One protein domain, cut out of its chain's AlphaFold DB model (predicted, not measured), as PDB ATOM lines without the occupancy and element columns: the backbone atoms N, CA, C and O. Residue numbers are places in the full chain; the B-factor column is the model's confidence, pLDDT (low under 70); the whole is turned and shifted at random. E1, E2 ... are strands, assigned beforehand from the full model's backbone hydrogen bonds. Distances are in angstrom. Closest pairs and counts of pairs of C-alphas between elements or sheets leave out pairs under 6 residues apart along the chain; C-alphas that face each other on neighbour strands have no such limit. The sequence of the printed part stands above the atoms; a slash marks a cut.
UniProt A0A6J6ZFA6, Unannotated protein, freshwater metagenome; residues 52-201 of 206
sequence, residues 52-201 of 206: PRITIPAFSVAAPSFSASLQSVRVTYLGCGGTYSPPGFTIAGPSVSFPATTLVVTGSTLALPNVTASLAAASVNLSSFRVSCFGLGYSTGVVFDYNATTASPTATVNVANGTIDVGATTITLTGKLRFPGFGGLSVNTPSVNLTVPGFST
ATOM      1  N   PRO A  52      78.548  -0.454  20.498       74.06
ATOM      2  CA  PRO A  52      77.250  -0.126  19.940       74.06
ATOM      3  C   PRO A  52      76.260   0.149  21.073       74.06
ATOM      4  O   PRO A  52      76.146  -0.619  22.031       74.06
ATOM      5  N   ARG A  53      75.567   1.283  20.981       78.44
ATOM      6  CA  ARG A  53      74.523   1.691  21.921       78.44
ATOM      7  C   ARG A  53      73.208   1.799  21.175       78.44
ATOM      8  O   ARG A  53      73.168   2.350  20.080       78.44
ATOM      9  N   ILE A  54      72.146   1.302  21.792       77.94
ATOM     10  CA  ILE A  54      70.778   1.467  21.305       77.94
ATOM     11  C   ILE A  54      70.057   2.360  22.299       77.94
ATOM     12  O   ILE A  54      70.034   2.072  23.496       77.94
ATOM     13  N   THR A  55      69.485   3.449  21.800       80.88
ATOM     14  CA  THR A  55      68.626   4.332  22.585       80.88
ATOM     15  C   THR A  55      67.185   3.996  22.266       80.88
ATOM     16  O   THR A  55      66.777   4.044  21.109       80.88
ATOM     17  N   ILE A  56      66.424   3.659  23.299       80.75
ATOM     18  CA  ILE A  56      64.994   3.389  23.196       80.75
ATOM     19  C   ILE A  56      64.285   4.607  23.780       80.75
ATOM     20  O   ILE A  56      64.567   4.953  24.933       80.75
ATOM     21  N   PRO A  57      63.416   5.290  23.015       83.56
ATOM     22  CA  PRO A  57      62.637   6.402  23.541       83.56
ATOM     23  C   PRO A  57      61.648   5.907  24.600       83.56
ATOM     24  O   PRO A  57      61.343   4.719  24.677       83.56
ATOM     25  N   ALA A  58      61.126   6.813  25.425       86.06
ATOM     26  CA  ALA A  58      60.027   6.456  26.313       86.06
ATOM     27  C   ALA A  58      58.760   6.212  25.484       86.06
ATOM     28  O   ALA A  58      58.410   7.023  24.626       86.06
ATOM     29  N   PHE A  59      58.062   5.115  25.750       84.62
ATOM     30  CA  PHE A  59      56.789   4.806  25.104       84.62
ATOM     31  C   PHE A  59      55.894   4.010  26.051       84.62
ATOM     32  O   PHE A  59      56.344   3.487  27.071       84.62
ATOM     33  N   SER A  60      54.606   3.919  25.725       85.50
ATOM     34  CA  SER A  60      53.657   3.109  26.486       85.50
ATOM     35  C   SER A  60      52.777   2.297  25.551       85.50
ATOM     36  O   SER A  60      52.465   2.733  24.443       85.50
ATOM     37  N   VAL A  61      52.402   1.102  25.996       85.50
ATOM     38  CA  VAL A  61      51.543   0.182  25.252       85.50
ATOM     39  C   VAL A  61      50.417  -0.262  26.171       85.50
ATOM     40  O   VAL A  61      50.648  -0.610  27.329       85.50
ATOM     41  N   ALA A  62      49.188  -0.248  25.664       84.25
ATOM     42  CA  ALA A  62      48.051  -0.811  26.374       84.25
ATOM     43  C   ALA A  62      48.004  -2.325  26.142       84.25
ATOM     44  O   ALA A  62      47.998  -2.785  24.998       84.25
ATOM     45  N   ALA A  63      47.956  -3.097  27.224       79.19
ATOM     46  CA  ALA A  63      47.670  -4.520  27.133       79.19
ATOM     47  C   ALA A  63      46.209  -4.748  26.679       79.19
ATOM     48  O   ALA A  63      45.348  -3.883  26.884       79.19
ATOM     49  N   PRO A  64      45.897  -5.910  26.081       79.69
ATOM     50  CA  PRO A  64      44.526  -6.248  25.717       79.69
ATOM     51  C   PRO A  64      43.619  -6.342  26.951       79.69
ATOM     52  O   PRO A  64      44.061  -6.655  28.058       79.69
ATOM     53  N   SER A  65      42.325  -6.094  26.746       84.19
ATOM     54  CA  SER A  65      41.299  -6.304  27.769       84.19
ATOM     55  C   SER A  65      41.154  -7.781  28.123       84.19
ATOM     56  O   SER A  65      41.288  -8.649  27.259       84.19
ATOM     57  N   PHE A  66      40.800  -8.064  29.371       80.00
ATOM     58  CA  PHE A  66      40.628  -9.423  29.875       80.00
ATOM     59  C   PHE A  66      39.295  -9.580  30.605       80.00
ATOM     60  O   PHE A  66      38.771  -8.634  31.194       80.00
ATOM     61  N   SER A  67      38.747 -10.792  30.568       83.62
ATOM     62  CA  SER A  67      37.528 -11.142  31.294       83.62
ATOM     63  C   SER A  67      37.876 -11.771  32.640       83.62
ATOM     64  O   SER A  67      38.752 -12.630  32.726       83.62
ATOM     65  N   ALA A  68      37.172 -11.355  33.685       83.44
ATOM     66  CA  ALA A  68      37.315 -11.869  35.039       83.44
ATOM     67  C   ALA A  68      35.940 -12.216  35.620       83.44
ATOM     68  O   ALA A  68      34.916 -11.659  35.226       83.44
ATOM     69  N   SER A  69      35.916 -13.135  36.579       85.50
ATOM     70  CA  SER A  69      34.717 -13.491  37.337       85.50
ATOM     71  C   SER A  69      35.037 -13.498  38.822       85.50
ATOM     72  O   SER A  69      36.093 -13.984  39.232       85.50
ATOM     73  N   LEU A  70      34.114 -12.988  39.628       86.06
ATOM     74  CA  LEU A  70      34.213 -13.040  41.081       86.06
ATOM     75  C   LEU A  70      33.553 -14.315  41.607       86.06
ATOM     76  O   LEU A  70      32.633 -14.860  40.998       86.06
ATOM     77  N   GLN A  71      34.004 -14.769  42.773       87.00
ATOM     78  CA  GLN A  71      33.332 -15.847  43.486       87.00
ATOM     79  C   GLN A  71      31.961 -15.392  43.995       87.00
ATOM     80  O   GLN A  71      31.730 -14.207  44.244       87.00
ATOM     81  N   SER A  72      31.059 -16.354  44.174       89.31
ATOM     82  CA  SER A  72      29.755 -16.103  44.775       89.31
ATOM     83  C   SER A  72      29.904 -15.617  46.216       89.31
ATOM     84  O   SER A  72      30.670 -16.177  47.000       89.31
ATOM     85  N   VAL A  73      29.136 -14.594  46.576       88.00
ATOM     86  CA  VAL A  73      29.185 -13.953  47.892       88.00
ATOM     87  C   VAL A  73      27.828 -14.081  48.567       88.00
ATOM     88  O   VAL A  73      26.784 -13.892  47.941       88.00
ATOM     89  N   ARG A  74      27.828 -14.397  49.863       88.06
ATOM     90  CA  ARG A  74      26.606 -14.410  50.668       88.06
ATOM     91  C   ARG A  74      26.291 -12.998  51.145       88.06
ATOM     92  O   ARG A  74      27.133 -12.340  51.749       88.06
ATOM     93  N   VAL A  75      25.071 -12.555  50.887       86.31
ATOM     94  CA  VAL A  75      24.577 -11.221  51.216       86.31
ATOM     95  C   VAL A  75      23.403 -11.383  52.168       86.31
ATOM     96  O   VAL A  75      22.457 -12.107  51.862       86.31
ATOM     97  N   THR A  76      23.458 -10.712  53.314       85.50
ATOM     98  CA  THR A  76      22.373 -10.715  54.299       85.50
ATOM     99  C   THR A  76      21.914  -9.284  54.531       85.50
ATOM    100  O   THR A  76      22.722  -8.432  54.893       85.50
ATOM    101  N   TYR A  77      20.623  -9.021  54.343       82.94
ATOM    102  CA  TYR A  77      20.012  -7.712  54.553       82.94
ATOM    103  C   TYR A  77      18.708  -7.862  55.338       82.94
ATOM    104  O   TYR A  77      17.838  -8.622  54.927       82.94
ATOM    105  N   LEU A  78      18.581  -7.175  56.481       80.94
ATOM    106  CA  LEU A  78      17.391  -7.214  57.352       80.94
ATOM    107  C   LEU A  78      16.900  -8.641  57.696       80.94
ATOM    108  O   LEU A  78      15.706  -8.918  57.710       80.94
ATOM    109  N   GLY A  79      17.830  -9.570  57.949       80.62
ATOM    110  CA  GLY A  79      17.518 -10.977  58.258       80.62
ATOM    111  C   GLY A  79      17.275 -11.865  57.030       80.62
ATOM    112  O   GLY A  79      17.151 -13.080  57.160       80.62
ATOM    113  N   CYS A  80      17.284 -11.283  55.834       82.56
ATOM    114  CA  CYS A  80      17.069 -11.965  54.568       82.56
ATOM    115  C   CYS A  80      18.412 -12.264  53.906       82.56
ATOM    116  O   CYS A  80      19.168 -11.352  53.573       82.56
ATOM    117  N   GLY A  81      18.725 -13.547  53.744       82.88
ATOM    118  CA  GLY A  81      19.960 -14.004  53.116       82.88
ATOM    119  C   GLY A  81      19.751 -14.413  51.661       82.88
ATOM    120  O   GLY A  81      18.763 -15.062  51.332       82.88
ATOM    121  N   GLY A  82      20.715 -14.098  50.803       85.44
ATOM    122  CA  GLY A  82      20.813 -14.642  49.454       85.44
ATOM    123  C   GLY A  82      22.270 -14.791  49.034       85.44
ATOM    124  O   GLY A  82      23.165 -14.169  49.603       85.44
ATOM    125  N   THR A  83      22.519 -15.634  48.040       88.75
ATOM    126  CA  THR A  83      23.844 -15.756  47.430       88.75
ATOM    127  C   THR A  83      23.831 -14.985  46.122       88.75
ATOM    128  O   THR A  83      23.004 -15.256  45.255       88.75
ATOM    129  N   TYR A  84      24.735 -14.022  45.982       89.44
ATOM    130  CA  TYR A  84      24.951 -13.318  44.727       89.44
ATOM    131  C   TYR A  84      26.119 -13.970  43.992       89.44
ATOM    132  O   TYR A  84      27.215 -14.059  44.542       89.44
ATOM    133  N   SER A  85      25.879 -14.432  42.767       90.00
ATOM    134  CA  SER A  85      26.922 -14.926  41.869       90.00
ATOM    135  C   SER A  85      27.177 -13.860  40.804       90.00
ATOM    136  O   SER A  85      26.311 -13.650  39.952       90.00
ATOM    137  N   PRO A  86      28.296 -13.119  40.886       87.62
ATOM    138  CA  PRO A  86      28.588 -12.055  39.938       87.62
ATOM    139  C   PRO A  86      28.793 -12.624  38.528       87.62
ATOM    140  O   PRO A  86      29.506 -13.618  38.378       87.62
ATOM    141  N   PRO A  87      28.228 -11.999  37.481       88.19
ATOM    142  CA  PRO A  87      28.537 -12.373  36.112       88.19
ATOM    143  C   PRO A  87      30.000 -12.046  35.796       88.19
ATOM    144  O   PRO A  87      30.634 -11.217  36.457       88.19
ATOM    145  N   GLY A  88      30.528 -12.682  34.750       88.12
ATOM    146  CA  GLY A  88      31.814 -12.288  34.189       88.12
ATOM    147  C   GLY A  88      31.778 -10.833  33.718       88.12
ATOM    148  O   GLY A  88      30.784 -10.378  33.153       88.12
ATOM    149  N   PHE A  89      32.862 -10.106  33.952       87.19
ATOM    150  CA  PHE A  89      33.033  -8.713  33.547       87.19
ATOM    151  C   PHE A  89      34.372  -8.545  32.835       87.19
ATOM    152  O   PHE A  89      35.280  -9.360  32.986       87.19
ATOM    153  N   THR A  90      34.484  -7.495  32.027       86.62
ATOM    154  CA  THR A  90      35.703  -7.199  31.269       86.62
ATOM    155  C   THR A  90      36.400  -6.000  31.880       86.62
ATOM    156  O   THR A  90      35.752  -5.015  32.231       86.62
ATOM    157  N   ILE A  91      37.719  -6.086  31.999       85.69
ATOM    158  CA  ILE A  91      38.571  -5.010  32.488       85.69
ATOM    159  C   ILE A  91      39.552  -4.642  31.378       85.69
ATOM    160  O   ILE A  91      40.068  -5.510  30.670       85.69
ATOM    161  N   ALA A  92      39.785  -3.342  31.207       84.81
ATOM    162  CA  ALA A  92      40.810  -2.854  30.297       84.81
ATOM    163  C   ALA A  92      42.195  -3.346  30.749       84.81
ATOM    164  O   ALA A  92      42.485  -3.400  31.944       84.81
ATOM    165  N   GLY A  93      43.046  -3.712  29.791       82.38
ATOM    166  CA  GLY A  93      44.407  -4.141  30.091       82.38
ATOM    167  C   GLY A  93      45.218  -3.045  30.793       82.38
ATOM    168  O   GLY A  93      44.936  -1.859  30.601       82.38
ATOM    169  N   PRO A  94      46.233  -3.404  31.601       85.50
ATOM    170  CA  PRO A  94      47.143  -2.420  32.170       85.50
ATOM    171  C   PRO A  94      47.886  -1.661  31.066       85.50
ATOM    172  O   PRO A  94      48.230  -2.221  30.021       85.50
ATOM    173  N   SER A  95      48.209  -0.400  31.329       87.94
ATOM    174  CA  SER A  95      49.195   0.329  30.540       87.94
ATOM    175  C   SER A  95      50.594  -0.094  30.981       87.94
ATOM    176  O   SER A  95      50.920   0.012  32.167       87.94
ATOM    177  N   VAL A  96      51.417  -0.552  30.043       86.88
ATOM    178  CA  VAL A  96      52.832  -0.856  30.268       86.88
ATOM    179  C   VAL A  96      53.660   0.320  29.766       86.88
ATOM    180  O   VAL A  96      53.586   0.672  28.591       86.88
ATOM    181  N   SER A  97      54.421   0.941  30.662       87.25
ATOM    182  CA  SER A  97      55.284   2.079  30.369       87.25
ATOM    183  C   SER A  97      56.743   1.649  30.343       87.25
ATOM    184  O   SER A  97      57.241   1.006  31.275       87.25
ATOM    185  N   PHE A  98      57.434   2.074  29.293       86.88
ATOM    186  CA  PHE A  98      58.851   1.838  29.073       86.88
ATOM    187  C   PHE A  98      59.597   3.166  29.223       86.88
ATOM    188  O   PHE A  98      59.278   4.127  28.517       86.88
ATOM    189  N   PRO A  99      60.563   3.259  30.147       84.56
ATOM    190  CA  PRO A  99      61.366   4.461  30.296       84.56
ATOM    191  C   PRO A  99      62.382   4.580  29.161       84.56
ATOM    192  O   PRO A  99      62.887   3.579  28.644       84.56
ATOM    193  N   ALA A 100      62.738   5.821  28.825       85.00
ATOM    194  CA  ALA A 100      63.826   6.078  27.896       85.00
ATOM    195  C   ALA A 100      65.122   5.479  28.454       85.00
ATOM    196  O   ALA A 100      65.552   5.830  29.555       85.00
ATOM    197  N   THR A 101      65.724   4.552  27.712       82.56
ATOM    198  CA  THR A 101      66.893   3.802  28.180       82.56
ATOM    199  C   THR A 101      67.906   3.668  27.056       82.56
ATOM    200  O   THR A 101      67.570   3.280  25.938       82.56
ATOM    201  N   THR A 102      69.169   3.954  27.368       82.44
ATOM    202  CA  THR A 102      70.296   3.652  26.487       82.44
ATOM    203  C   THR A 102      70.961   2.370  26.958       82.44
ATOM    204  O   THR A 102      71.481   2.298  28.070       82.44
ATOM    205  N   LEU A 103      70.945   1.357  26.102       79.19
ATOM    206  CA  LEU A 103      71.513   0.049  26.385       79.19
ATOM    207  C   LEU A 103      72.812  -0.123  25.606       79.19
ATOM    208  O   LEU A 103      72.910   0.225  24.428       79.19
ATOM    209  N   VAL A 104      73.814  -0.674  26.280       80.31
ATOM    210  CA  VAL A 104      75.083  -1.060  25.668       80.31
ATOM    211  C   VAL A 104      74.904  -2.454  25.085       80.31
ATOM    212  O   VAL A 104      74.638  -3.388  25.834       80.31
ATOM    213  N   VAL A 105      75.033  -2.598  23.766       78.50
ATOM    214  CA  VAL A 105      74.795  -3.864  23.067       78.50
ATOM    215  C   VAL A 105      75.944  -4.823  23.357       78.50
ATOM    216  O   VAL A 105      76.985  -4.802  22.705       78.50
ATOM    217  N   THR A 106      75.750  -5.656  24.376       75.88
ATOM    218  CA  THR A 106      76.673  -6.730  24.769       75.88
ATOM    219  C   THR A 106      76.228  -8.105  24.260       75.88
ATOM    220  O   THR A 106      76.968  -9.075  24.397       75.88
ATOM    221  N   GLY A 107      75.041  -8.193  23.649       77.62
ATOM    222  CA  GLY A 107      74.461  -9.415  23.097       77.62
ATOM    223  C   GLY A 107      73.215  -9.138  22.251       77.62
ATOM    224  O   GLY A 107      72.831  -7.988  22.047       77.62
ATOM    225  N   SER A 108      72.577 -10.201  21.756       79.31
ATOM    226  CA  SER A 108      71.351 -10.128  20.943       79.31
ATOM    227  C   SER A 108      70.087  -9.852  21.759       79.31
ATOM    228  O   SER A 108      69.107  -9.353  21.207       79.31
ATOM    229  N   THR A 109      70.115 -10.143  23.063       81.62
ATOM    230  CA  THR A 109      69.002  -9.923  23.989       81.62
ATOM    231  C   THR A 109      69.457  -9.064  25.160       81.62
ATOM    232  O   THR A 109      70.436  -9.401  25.826       81.62
ATOM    233  N   LEU A 110      68.746  -7.971  25.435       83.56
ATOM    234  CA  LEU A 110      69.053  -7.056  26.537       83.56
ATOM    235  C   LEU A 110      67.840  -6.871  27.439       83.56
ATOM    236  O   LEU A 110      66.745  -6.620  26.952       83.56
ATOM    237  N   ALA A 111      68.028  -6.960  28.753       84.62
ATOM    238  CA  ALA A 111      66.959  -6.681  29.707       84.62
ATOM    239  C   ALA A 111      66.657  -5.177  29.761       84.62
ATOM    240  O   ALA A 111      67.577  -4.362  29.869       84.62
ATOM    241  N   LEU A 112      65.373  -4.816  29.724       83.44
ATOM    242  CA  LEU A 112      64.927  -3.448  29.969       83.44
ATOM    243  C   LEU A 112      64.706  -3.236  31.464       83.44
ATOM    244  O   LEU A 112      63.826  -3.878  32.047       83.44
ATOM    245  N   PRO A 113      65.472  -2.337  32.099       80.12
ATOM    246  CA  PRO A 113      65.226  -1.983  33.481       80.12
ATOM    247  C   PRO A 113      63.977  -1.097  33.596       80.12
ATOM    248  O   PRO A 113      63.653  -0.321  32.700       80.12
ATOM    249  N   ASN A 114      63.319  -1.168  34.753       83.94
ATOM    250  CA  ASN A 114      62.277  -0.225  35.176       83.94
ATOM    251  C   ASN A 114      61.015  -0.180  34.294       83.94
ATOM    252  O   ASN A 114      60.343   0.849  34.229       83.94
ATOM    253  N   VAL A 115      60.654  -1.289  33.644       85.19
ATOM    254  CA  VAL A 115      59.337  -1.399  33.007       85.19
ATOM    255  C   VAL A 115      58.265  -1.458  34.086       85.19
ATOM    256  O   VAL A 115      58.347  -2.252  35.025       85.19
ATOM    257  N   THR A 116      57.258  -0.602  33.960       86.12
ATOM    258  CA  THR A 116      56.149  -0.535  34.913       86.12
ATOM    259  C   THR A 116      54.850  -0.872  34.205       86.12
ATOM    260  O   THR A 116      54.598  -0.416  33.095       86.12
ATOM    261  N   ALA A 117      54.018  -1.691  34.840       86.69
ATOM    262  CA  ALA A 117      52.635  -1.887  34.435       86.69
ATOM    263  C   ALA A 117      51.746  -1.188  35.458       86.69
ATOM    264  O   ALA A 117      52.011  -1.280  36.656       86.69
ATOM    265  N   SER A 118      50.699  -0.512  35.002       86.62
ATOM    266  CA  SER A 118      49.728   0.146  35.872       86.62
ATOM    267  C   SER A 118      48.316  -0.138  35.389       86.62
ATOM    268  O   SER A 118      48.036  -0.072  34.192       86.62
ATOM    269  N   LEU A 119      47.432  -0.456  36.330       87.12
ATOM    270  CA  LEU A 119      46.000  -0.553  36.101       87.12
ATOM    271  C   LEU A 119      45.295   0.301  37.150       87.12
ATOM    272  O   LEU A 119      45.534   0.146  38.345       87.12
ATOM    273  N   ALA A 120      44.437   1.211  36.699       85.00
ATOM    274  CA  ALA A 120      43.707   2.087  37.600       85.00
ATOM    275  C   ALA A 120      42.613   1.326  38.361       85.00
ATOM    276  O   ALA A 120      42.008   0.377  37.850       85.00
ATOM    277  N   ALA A 121      42.326   1.799  39.575       87.56
ATOM    278  CA  ALA A 121      41.100   1.454  40.275       87.56
ATOM    279  C   ALA A 121      39.890   1.861  39.428       87.56
ATOM    280  O   ALA A 121      39.887   2.932  38.812       87.56
ATOM    281  N   ALA A 122      38.855   1.029  39.416       89.50
ATOM    282  CA  ALA A 122      37.624   1.354  38.716       89.50
ATOM    283  C   ALA A 122      36.401   0.773  39.423       89.50
ATOM    284  O   ALA A 122      36.491  -0.012  40.368       89.50
ATOM    285  N   SER A 123      35.244   1.195  38.930       90.62
ATOM    286  CA  SER A 123      33.940   0.755  39.393       90.62
ATOM    287  C   SER A 123      33.197   0.129  38.223       90.62
ATOM    288  O   SER A 123      33.063   0.748  37.166       90.62
ATOM    289  N   VAL A 124      32.744  -1.110  38.392       90.06
ATOM    290  CA  VAL A 124      32.035  -1.863  37.353       90.06
ATOM    291  C   VAL A 124      30.621  -2.132  37.825       90.06
ATOM    292  O   VAL A 124      30.408  -2.710  38.891       90.06
ATOM    293  N   ASN A 125      29.643  -1.728  37.021       91.44
ATOM    294  CA  ASN A 125      28.255  -2.078  37.270       91.44
ATOM    295  C   ASN A 125      28.025  -3.534  36.846       91.44
ATOM    296  O   ASN A 125      28.266  -3.905  35.698       91.44
ATOM    297  N   LEU A 126      27.605  -4.355  37.795       89.31
ATOM    298  CA  LEU A 126      27.289  -5.761  37.606       89.31
ATOM    299  C   LEU A 126      25.770  -5.952  37.504       89.31
ATOM    300  O   LEU A 126      24.977  -5.026  37.666       89.31
ATOM    301  N   SER A 127      25.351  -7.193  37.254       89.19
ATOM    302  CA  SER A 127      23.932  -7.547  37.223       89.19
ATOM    303  C   SER A 127      23.213  -7.222  38.534       89.19
ATOM    304  O   SER A 127      23.808  -7.153  39.608       89.19
ATOM    305  N   SER A 128      21.893  -7.085  38.454       90.62
ATOM    306  CA  SER A 128      21.059  -6.898  39.631       90.62
ATOM    307  C   SER A 128      21.068  -8.128  40.541       90.62
ATOM    308  O   SER A 128      20.911  -9.257  40.076       90.62
ATOM    309  N   PHE A 129      21.148  -7.906  41.847       89.06
ATOM    310  CA  PHE A 129      20.895  -8.925  42.859       89.06
ATOM    311  C   PHE A 129      19.436  -8.847  43.309       89.06
ATOM    312  O   PHE A 129      18.871  -7.755  43.412       89.06
ATOM    313  N   ARG A 130      18.815 -10.002  43.568       87.25
ATOM    314  CA  ARG A 130      17.443 -10.101  44.072       87.25
ATOM    315  C   ARG A 130      17.420 -10.910  45.362       87.25
ATOM    316  O   ARG A 130      17.924 -12.029  45.398       87.25
ATOM    317  N   VAL A 131      16.785 -10.361  46.391       84.56
ATOM    318  CA  VAL A 131      16.496 -11.053  47.653       84.56
ATOM    319  C   VAL A 131      14.989 -11.132  47.801       84.56
ATOM    320  O   VAL A 131      14.295 -10.138  47.604       84.56
ATOM    321  N   SER A 132      14.478 -12.316  48.124       80.88
ATOM    322  CA  SER A 132      13.058 -12.510  48.426       80.88
ATOM    323  C   SER A 132      12.907 -12.844  49.898       80.88
ATOM    324  O   SER A 132      13.597 -13.728  50.400       80.88
ATOM    325  N   CYS A 133      12.032 -12.122  50.588       79.62
ATOM    326  CA  CYS A 133      11.836 -12.272  52.019       79.62
ATOM    327  C   CYS A 133      10.400 -11.935  52.399       79.62
ATOM    328  O   CYS A 133       9.864 -10.936  51.926       79.62
ATOM    329  N   PHE A 134       9.770 -12.773  53.225       78.62
ATOM    330  CA  PHE A 134       8.381 -12.588  53.666       78.62
ATOM    331  C   PHE A 134       7.384 -12.318  52.515       78.62
ATOM    332  O   PHE A 134       6.456 -11.532  52.657       78.62
ATOM    333  N   GLY A 135       7.592 -12.936  51.344       76.31
ATOM    334  CA  GLY A 135       6.748 -12.735  50.155       76.31
ATOM    335  C   GLY A 135       7.038 -11.464  49.342       76.31
ATOM    336  O   GLY A 135       6.462 -11.296  48.269       76.31
ATOM    337  N   LEU A 136       7.960 -10.604  49.785       77.06
ATOM    338  CA  LEU A 136       8.402  -9.406  49.068       77.06
ATOM    339  C   LEU A 136       9.749  -9.654  48.381       77.06
ATOM    340  O   LEU A 136      10.700 -10.149  48.989       77.06
ATOM    341  N   GLY A 137       9.833  -9.325  47.092       79.94
ATOM    342  CA  GLY A 137      11.061  -9.423  46.305       79.94
ATOM    343  C   GLY A 137      11.699  -8.054  46.109       79.94
ATOM    344  O   GLY A 137      11.125  -7.210  45.430       79.94
ATOM    345  N   TYR A 138      12.905  -7.862  46.633       82.88
ATOM    346  CA  TYR A 138      13.691  -6.643  46.461       82.88
ATOM    347  C   TYR A 138      14.822  -6.887  45.472       82.88
ATOM    348  O   TYR A 138      15.466  -7.938  45.513       82.88
ATOM    349  N   SER A 139      15.092  -5.918  44.600       87.56
ATOM    350  CA  SER A 139      16.218  -5.981  43.676       87.56
ATOM    351  C   SER A 139      16.994  -4.673  43.646       87.56
ATOM    352  O   SER A 139      16.418  -3.596  43.754       87.56
ATOM    353  N   THR A 140      18.310  -4.781  43.504       89.06
ATOM    354  CA  THR A 140      19.221  -3.646  43.351       89.06
ATOM    355  C   THR A 140      20.289  -3.988  42.330       89.06
ATOM    356  O   THR A 140      20.712  -5.141  42.247       89.06
ATOM    357  N   GLY A 141      20.783  -2.981  41.610       90.88
ATOM    358  CA  GLY A 141      22.067  -3.093  40.922       90.88
ATOM    359  C   GLY A 141      23.182  -3.420  41.916       90.88
ATOM    360  O   GLY A 141      23.085  -3.068  43.098       90.88
ATOM    361  N   VAL A 142      24.218  -4.104  41.444       92.50
ATOM    362  CA  VAL A 142      25.414  -4.399  42.234       92.50
ATOM    363  C   VAL A 142      26.590  -3.717  41.572       92.50
ATOM    364  O   VAL A 142      26.760  -3.814  40.366       92.50
ATOM    365  N   VAL A 143      27.415  -3.037  42.353       93.44
ATOM    366  CA  VAL A 143      28.603  -2.352  41.845       93.44
ATOM    367  C   VAL A 143      29.834  -3.009  42.439       93.44
ATOM    368  O   VAL A 143      29.899  -3.205  43.650       93.44
ATOM    369  N   PHE A 144      30.807  -3.355  41.606       92.88
ATOM    370  CA  PHE A 144      32.111  -3.812  42.057       92.88
ATOM    371  C   PHE A 144      33.106  -2.661  41.997       92.88
ATOM    372  O   PHE A 144      33.525  -2.257  40.914       92.88
ATOM    373  N   ASP A 145      33.480  -2.147  43.165       92.81
ATOM    374  CA  ASP A 145      34.582  -1.199  43.294       92.81
ATOM    375  C   ASP A 145      35.865  -1.991  43.527       92.81
ATOM    376  O   ASP A 145      35.973  -2.701  44.535       92.81
ATOM    377  N   TYR A 146      36.836  -1.861  42.626       91.62
ATOM    378  CA  TYR A 146      38.113  -2.554  42.736       91.62
ATOM    379  C   TYR A 146      39.300  -1.605  42.660       91.62
ATOM    380  O   TYR A 146      39.290  -0.591  41.964       91.62
ATOM    381  N   ASN A 147      40.358  -1.998  43.353       91.88
ATOM    382  CA  ASN A 147      41.702  -1.495  43.196       91.88
ATOM    383  C   ASN A 147      42.575  -2.597  42.590       91.88
ATOM    384  O   ASN A 147      42.429  -3.774  42.939       91.88
ATOM    385  N   ALA A 148      43.474  -2.215  41.692       90.12
ATOM    386  CA  ALA A 148      44.374  -3.138  41.024       90.12
ATOM    387  C   ALA A 148      45.814  -2.871  41.458       90.12
ATOM    388  O   ALA A 148      46.279  -1.733  41.445       90.12
ATOM    389  N   THR A 149      46.526  -3.930  41.821       89.31
ATOM    390  CA  THR A 149      47.975  -3.895  42.003       89.31
ATOM    391  C   THR A 149      48.630  -4.761  40.942       89.31
ATOM    392  O   THR A 149      48.253  -5.908  40.716       89.31
ATOM    393  N   THR A 150      49.597  -4.183  40.248       87.75
ATOM    394  CA  THR A 150      50.283  -4.783  39.107       87.75
ATOM    395  C   THR A 150      51.726  -5.076  39.488       87.75
ATOM    396  O   THR A 150      52.434  -4.206  39.995       87.75
ATOM    397  N   ALA A 151      52.185  -6.302  39.243       87.06
ATOM    398  CA  ALA A 151      53.611  -6.590  39.318       87.06
ATOM    399  C   ALA A 151      54.333  -5.946  38.123       87.06
ATOM    400  O   ALA A 151      53.814  -5.939  37.000       87.06
ATOM    401  N   SER A 152      55.543  -5.428  38.345       85.12
ATOM    402  CA  SER A 152      56.386  -4.956  37.245       85.12
ATOM    403  C   SER A 152      56.724  -6.131  36.323       85.12
ATOM    404  O   SER A 152      57.287  -7.122  36.798       85.12
ATOM    405  N   PRO A 153      56.375  -6.061  35.026       86.88
ATOM    406  CA  PRO A 153      56.747  -7.102  34.085       86.88
ATOM    407  C   PRO A 153      58.256  -7.069  33.847       86.88
ATOM    408  O   PRO A 153      58.902  -6.021  33.915       86.88
ATOM    409  N   THR A 154      58.820  -8.220  33.506       88.38
ATOM    410  CA  THR A 154      60.138  -8.261  32.877       88.38
ATOM    411  C   THR A 154      59.993  -7.888  31.407       88.38
ATOM    412  O   THR A 154      58.982  -8.200  30.782       88.38
ATOM    413  N   ALA A 155      60.987  -7.220  30.833       88.56
ATOM    414  CA  ALA A 155      61.021  -6.979  29.398       88.56
ATOM    415  C   ALA A 155      62.431  -7.177  28.858       88.56
ATOM    416  O   ALA A 155      63.417  -6.869  29.534       88.56
ATOM    417  N   THR A 156      62.523  -7.673  27.632       88.62
ATOM    418  CA  THR A 156      63.784  -7.873  26.926       88.62
ATOM    419  C   THR A 156      63.699  -7.318  25.519       88.62
ATOM    420  O   THR A 156      62.751  -7.604  24.797       88.62
ATOM    421  N   VAL A 157      64.706  -6.565  25.101       87.00
ATOM    422  CA  VAL A 157      64.908  -6.195  23.702       87.00
ATOM    423  C   VAL A 157      65.615  -7.321  22.986       87.00
ATOM    424  O   VAL A 157      66.694  -7.732  23.406       87.00
ATOM    425  N   ASN A 158      65.048  -7.752  21.869       86.56
ATOM    426  CA  ASN A 158      65.725  -8.546  20.867       86.56
ATOM    427  C   ASN A 158      66.255  -7.612  19.772       86.56
ATOM    428  O   ASN A 158      65.502  -7.111  18.935       86.56
ATOM    429  N   VAL A 159      67.566  -7.384  19.781       80.62
ATOM    430  CA  VAL A 159      68.244  -6.477  18.844       80.62
ATOM    431  C   VAL A 159      68.234  -7.028  17.423       80.62
ATOM    432  O   VAL A 159      68.160  -6.255  16.474       80.62
ATOM    433  N   ALA A 160      68.278  -8.355  17.266       80.69
ATOM    434  CA  ALA A 160      68.292  -8.986  15.949       80.69
ATOM    435  C   ALA A 160      66.977  -8.750  15.194       80.69
ATOM    436  O   ALA A 160      66.988  -8.564  13.980       80.69
ATOM    437  N   ASN A 161      65.863  -8.719  15.926       81.69
ATOM    438  CA  ASN A 161      64.526  -8.587  15.351       81.69
ATOM    439  C   ASN A 161      63.928  -7.185  15.538       81.69
ATOM    440  O   ASN A 161      62.850  -6.911  15.015       81.69
ATOM    441  N   GLY A 162      64.592  -6.309  16.296       82.88
ATOM    442  CA  GLY A 162      64.071  -4.987  16.631       82.88
ATOM    443  C   GLY A 162      62.776  -5.047  17.445       82.88
ATOM    444  O   GLY A 162      61.899  -4.204  17.259       82.88
ATOM    445  N   THR A 163      62.628  -6.047  18.319       87.06
ATOM    446  CA  THR A 163      61.417  -6.253  19.128       87.06
ATOM    447  C   THR A 163      61.695  -6.133  20.620       87.06
ATOM    448  O   THR A 163      62.826  -6.267  21.082       87.06
ATOM    449  N   ILE A 164      60.640  -5.870  21.382       87.25
ATOM    450  CA  ILE A 164      60.603  -5.839  22.838       87.25
ATOM    451  C   ILE A 164      59.610  -6.904  23.271       87.25
ATOM    452  O   ILE A 164      58.410  -6.784  23.029       87.25
ATOM    453  N   ASP A 165      60.128  -7.939  23.914       88.88
ATOM    454  CA  ASP A 165      59.352  -9.022  24.492       88.88
ATOM    455  C   ASP A 165      59.065  -8.693  25.956       88.88
ATOM    456  O   ASP A 165      59.980  -8.546  26.768       88.88
ATOM    457  N   VAL A 166      57.789  -8.560  26.289       88.12
ATOM    458  CA  VAL A 166      57.299  -8.318  27.644       88.12
ATOM    459  C   VAL A 166      56.864  -9.652  28.231       88.12
ATOM    460  O   VAL A 166      56.028 -10.354  27.661       88.12
ATOM    461  N   GLY A 167      57.434 -10.011  29.376       88.00
ATOM    462  CA  GLY A 167      57.060 -11.196  30.133       88.00
ATOM    463  C   GLY A 167      55.636 -11.105  30.678       88.00
ATOM    464  O   GLY A 167      55.057 -10.025  30.808       88.00
ATOM    465  N   ALA A 168      55.068 -12.259  31.021       88.69
ATOM    466  CA  ALA A 168      53.774 -12.303  31.686       88.69
ATOM    467  C   ALA A 168      53.822 -11.534  33.015       88.69
ATOM    468  O   ALA A 168      54.813 -11.593  33.747       88.69
ATOM    469  N   THR A 169      52.732 -10.847  33.344       87.38
ATOM    470  CA  THR A 169      52.580 -10.155  34.628       87.38
ATOM    471  C   THR A 169      51.317 -10.611  35.339       87.38
ATOM    472  O   THR A 169      50.371 -11.096  34.718       87.38
ATOM    473  N   THR A 170      51.311 -10.483  36.661       87.94
ATOM    474  CA  THR A 170      50.137 -10.762  37.485       87.94
ATOM    475  C   THR A 170      49.534  -9.453  37.970       87.94
ATOM    476  O   THR A 170      50.239  -8.571  38.465       87.94
ATOM    477  N   ILE A 171      48.217  -9.353  37.831       88.25
ATOM    478  CA  ILE A 171      47.394  -8.271  38.358       88.25
ATOM    479  C   ILE A 171      46.555  -8.834  39.488       88.25
ATOM    480  O   ILE A 171      45.803  -9.787  39.290       88.25
ATOM    481  N   THR A 172      46.645  -8.221  40.655       89.62
ATOM    482  CA  THR A 172      45.814  -8.562  41.800       89.62
ATOM    483  C   THR A 172      44.706  -7.531  41.921       89.62
ATOM    484  O   THR A 172      44.956  -6.345  42.135       89.62
ATOM    485  N   LEU A 173      43.465  -7.983  41.789       89.88
ATOM    486  CA  LEU A 173      42.281  -7.171  42.019       89.88
ATOM    487  C   LEU A 173      41.807  -7.370  43.450       89.88
ATOM    488  O   LEU A 173      41.579  -8.497  43.888       89.88
ATOM    489  N   THR A 174      41.616  -6.270  44.160       90.81
ATOM    490  CA  THR A 174      41.048  -6.246  45.510       90.81
ATOM    491  C   THR A 174      39.880  -5.285  45.518       90.81
ATOM    492  O   THR A 174      39.955  -4.232  44.895       90.81
ATOM    493  N   GLY A 175      38.775  -5.625  46.169       92.19
ATOM    494  CA  GLY A 175      37.594  -4.787  46.044       92.19
ATOM    495  C   GLY A 175      36.442  -5.171  46.945       92.19
ATOM    496  O   GLY A 175      36.549  -6.021  47.834       92.19
ATOM    497  N   LYS A 176      35.323  -4.497  46.704       93.19
ATOM    498  CA  LYS A 176      34.078  -4.689  47.437       93.19
ATOM    499  C   LYS A 176      32.883  -4.599  46.499       93.19
ATOM    500  O   LYS A 176      32.826  -3.749  45.613       93.19
ATOM    501  N   LEU A 177      31.914  -5.476  46.722       92.38
ATOM    502  CA  LEU A 177      30.598  -5.414  46.104       92.38
ATOM    503  C   LEU A 177      29.715  -4.489  46.924       92.38
ATOM    504  O   LEU A 177      29.551  -4.691  48.125       92.38
ATOM    505  N   ARG A 178      29.120  -3.500  46.272       93.44
ATOM    506  CA  ARG A 178      28.166  -2.569  46.860       93.44
ATOM    507  C   ARG A 178      26.780  -2.842  46.326       93.44
ATOM    508  O   ARG A 178      26.590  -3.052  45.130       93.44
ATOM    509  N   PHE A 179      25.817  -2.756  47.227       92.12
ATOM    510  CA  PHE A 179      24.406  -2.975  46.971       92.12
ATOM    511  C   PHE A 179      23.644  -1.694  47.348       92.12
ATOM    512  O   PHE A 179      23.154  -1.577  48.474       92.12
ATOM    513  N   PRO A 180      23.569  -0.690  46.451       88.75
ATOM    514  CA  PRO A 180      23.012   0.625  46.769       88.75
ATOM    515  C   PRO A 180      21.571   0.560  47.287       88.75
ATOM    516  O   PRO A 180      21.240   1.240  48.255       88.75
ATOM    517  N   GLY A 181      20.739  -0.314  46.713       86.50
ATOM    518  CA  GLY A 181      19.347  -0.519  47.124       86.50
ATOM    519  C   GLY A 181      19.159  -1.301  48.429       86.50
ATOM    520  O   GLY A 181      18.030  -1.446  48.879       86.50
ATOM    521  N   PHE A 182      20.237  -1.770  49.066       86.81
ATOM    522  CA  PHE A 182      20.213  -2.416  50.385       86.81
ATOM    523  C   PHE A 182      20.900  -1.541  51.440       86.81
ATOM    524  O   PHE A 182      21.784  -1.990  52.167       86.81
ATOM    525  N   GLY A 183      20.533  -0.257  51.492       83.12
ATOM    526  CA  GLY A 183      21.078   0.700  52.463       83.12
ATOM    527  C   GLY A 183      22.581   0.949  52.309       83.12
ATOM    528  O   GLY A 183      23.258   1.239  53.290       83.12
ATOM    529  N   GLY A 184      23.123   0.781  51.097       83.88
ATOM    530  CA  GLY A 184      24.557   0.919  50.843       83.88
ATOM    531  C   GLY A 184      25.413  -0.228  51.387       83.88
ATOM    532  O   GLY A 184      26.619  -0.043  51.549       83.88
ATOM    533  N   LEU A 185      24.816  -1.401  51.649       88.50
ATOM    534  CA  LEU A 185      25.535  -2.605  52.066       88.50
ATOM    535  C   LEU A 185      26.749  -2.849  51.162       88.50
ATOM    536  O   LEU A 185      26.649  -2.799  49.934       88.50
ATOM    537  N   SER A 186      27.891  -3.130  51.780       90.81
ATOM    538  CA  SER A 186      29.139  -3.413  51.084       90.81
ATOM    539  C   SER A 186      29.745  -4.699  51.622       90.81
ATOM    540  O   SER A 186      29.882  -4.857  52.832       90.81
ATOM    541  N   VAL A 187      30.136  -5.599  50.725       90.19
ATOM    542  CA  VAL A 187      30.761  -6.877  51.070       90.19
ATOM    543  C   VAL A 187      32.118  -6.962  50.388       90.19
ATOM    544  O   VAL A 187      32.211  -6.776  49.177       90.19
ATOM    545  N   ASN A 188      33.173  -7.224  51.155       90.12
ATOM    546  CA  ASN A 188      34.507  -7.402  50.587       90.12
ATOM    547  C   ASN A 188      34.554  -8.673  49.744       90.12
ATOM    548  O   ASN A 188      34.040  -9.719  50.146       90.12
ATOM    549  N   THR A 189      35.187  -8.578  48.581       86.88
ATOM    550  CA  THR A 189      35.446  -9.740  47.736       86.88
ATOM    551  C   THR A 189      36.826 -10.299  48.046       86.88
ATOM    552  O   THR A 189      37.737  -9.525  48.353       86.88
ATOM    553  N   PRO A 190      37.025 -11.621  47.922       85.19
ATOM    554  CA  PRO A 190      38.370 -12.172  47.917       85.19
ATOM    555  C   PRO A 190      39.187 -11.556  46.776       85.19
ATOM    556  O   PRO A 190      38.637 -11.176  45.736       85.19
ATOM    557  N   SER A 191      40.498 -11.459  46.979       88.56
ATOM    558  CA  SER A 191      41.414 -10.988  45.946       88.56
ATOM    559  C   SER A 191      41.412 -11.943  44.756       88.56
ATOM    560  O   SER A 191      41.441 -13.163  44.937       88.56
ATOM    561  N   VAL A 192      41.414 -11.395  43.544       86.81
ATOM    562  CA  VAL A 192      41.492 -12.178  42.305       86.81
ATOM    563  C   VAL A 192      42.810 -11.878  41.616       86.81
ATOM    564  O   VAL A 192      43.084 -10.729  41.278       86.81
ATOM    565  N   ASN A 193      43.609 -12.916  41.391       88.50
ATOM    566  CA  ASN A 193      44.849 -12.810  40.634       88.50
ATOM    567  C   ASN A 193      44.571 -13.141  39.170       88.50
ATOM    568  O   ASN A 193      44.014 -14.193  38.856       88.50
ATOM    569  N   LEU A 194      44.978 -12.245  38.285       84.75
ATOM    570  CA  LEU A 194      44.818 -12.363  36.847       84.75
ATOM    571  C   LEU A 194      46.197 -12.370  36.208       84.75
ATOM    572  O   LEU A 194      46.990 -11.452  36.408       84.75
ATOM    573  N   THR A 195      46.487 -13.410  35.438       85.25
ATOM    574  CA  THR A 195      47.734 -13.498  34.683       85.25
ATOM    575  C   THR A 195      47.522 -12.883  33.310       85.25
ATOM    576  O   THR A 195      46.745 -13.396  32.506       85.25
ATOM    577  N   VAL A 196      48.227 -11.789  33.039       83.81
ATOM    578  CA  VAL A 196      48.298 -11.194  31.706       83.81
ATOM    579  C   VAL A 196      49.417 -11.900  30.943       83.81
ATOM    580  O   VAL A 196      50.560 -11.893  31.415       83.81
ATOM    581  N   PRO A 197      49.118 -12.534  29.795       84.12
ATOM    582  CA  PRO A 197      50.140 -13.182  28.990       84.12
ATOM    583  C   PRO A 197      51.148 -12.154  28.473       84.12
ATOM    584  O   PRO A 197      50.808 -10.999  28.210       84.12
ATOM    585  N   GLY A 198      52.395 -12.596  28.325       86.62
ATOM    586  CA  GLY A 198      53.428 -11.790  27.691       86.62
ATOM    587  C   GLY A 198      53.084 -11.476  26.235       86.62
ATOM    588  O   GLY A 198      52.342 -12.215  25.583       86.62
ATOM    589  N   PHE A 199      53.633 -10.381  25.726       86.19
ATOM    590  CA  PHE A 199      53.442  -9.938  24.348       86.19
ATOM    591  C   PHE A 199      54.750  -9.386  23.783       86.19
ATOM    592  O   PHE A 199      55.653  -9.025  24.532       86.19
ATOM    593  N   SER A 200      54.842  -9.315  22.458       86.56
ATOM    594  CA  SER A 200      55.980  -8.723  21.757       86.56
ATOM    595  C   SER A 200      55.521  -7.493  20.988       86.56
ATOM    596  O   SER A 200      54.442  -7.502  20.391       86.56
ATOM    597  N   THR A 201      56.318  -6.431  21.009       84.31
ATOM    598  CA  THR A 201      56.077  -5.201  20.244       84.31
ATOM    599  C   THR A 201      57.345  -4.772  19.519       84.31
ATOM    600  O   THR A 201      58.446  -5.069  19.971       84.31
TER     601      THR A 201
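AT A GLANCE: This is residues 52 to 201 of the 206 residues of the protein "Unannotated protein" of freshwater metagenome (UniProt A0A6J6ZFA6). A long, narrow rod of strands, loosely closed round into a tube: a curled sheet of E11, E12, E15 and E16 forms most of the wall toward one end, with the hairpin of E4 and E5 across the opening between its edges E11 and E16. The strands run mostly lengthwise as three long, broken hairpins, in which E1 to E4 go out and E5 to E8 return, E9 to E11 go out and E12 and E13 return, and E14 and E15 go out and E16 and E17 return. The printed part has 150 residues, with 17 named strands E1 to E17 in order along the chain and no named helix; the class is all strand, and the six sheets are antiparallel. The whole is loose, with a radius of gyration of the C-alphas of 21.4 A and spans of 78 by 19 by 17 A.

IN THESE COORDINATES: E1 covers residues 53 to 56, beginning at C-alpha 53 (74.523, 1.691, 21.921), and E2 covers 59 to 62. E3 is residues 66 to 68, E4 is 73 to 77 and E5 is 80 to 84. E6 is residues 89 to 91, E7 is 95 to 98, E8 is 101 to 104, E9 is 109 to 111 and E10 is 116 to 118. E11, residues 122 to 133, is 32.1 A long and bends by 54 degrees at residue 127. E12, residues 136 to 150, is the longest strand at 43.3 A and begins at C-alpha 136 (8.402, -9.406, 49.068). E13 is residues 155 to 158 and E14 is 163 to 166. E15, residues 169 to 179, is 31.6 A long. E16, residues 185 to 196, is 31.7 A long and bends by 50 degrees at residue 190. E17, residues 199 to 201, ends at C-alpha 201 (56.077, -5.201, 20.244).

HOW THE PARTS SIT: The sheet in the order E11, E12, E15, E16 is strongly twisted and curled like part of a barrel. In the hairpin E11 and E12, N 131 and O 138 are within hydrogen-bond range at 2.9 A. Between E12 and E15, N 147 and O 174 are 2.7 A apart, and in the hairpin E15 and E16, N 171 and O 194 are 2.8 A apart. In the hairpin E4 and E5, N 75 and O 82 are 2.8 A apart. The closest C-alphas of E5 and E11 are those of Cys 80 and Cys 133, at 5.8 A; those of E4 and E16 are Val 73 and Thr 189, at 7.5 A. E3 and E6 are antiparallel neighbours, with N 68 and O 89 at 2.8 A. In the sheet E2, E7, E10, N 61 and O 96 are 2.9 A apart, and so are N 95 and O 118. The closest C-alphas of E10 and E12 are those of Ser 118 and Thr 150, at 5.9 A. E1 runs on into E2 at 49 degrees, and E7 into E8 at 47 degrees; E1 and E8 pair through N 54 and O 103, at 2.9 A. In the sheet E9, E13, E14, E17, N 110 and O 157 are 2.9 A apart, N 156 and O 165 2.8 A, and N 166 and O 199 2.8 A. E2 and E14 are apart.

THE WHOLE: The two C-alphas farthest apart, those of Pro 52 and Gly 135, are 77.7 A from each other, and the outline is a rod. The printed part has no cut, and the links between the named strands are tight. The mean pLDDT of the printed part is 85.8, and no printed residue is under 70.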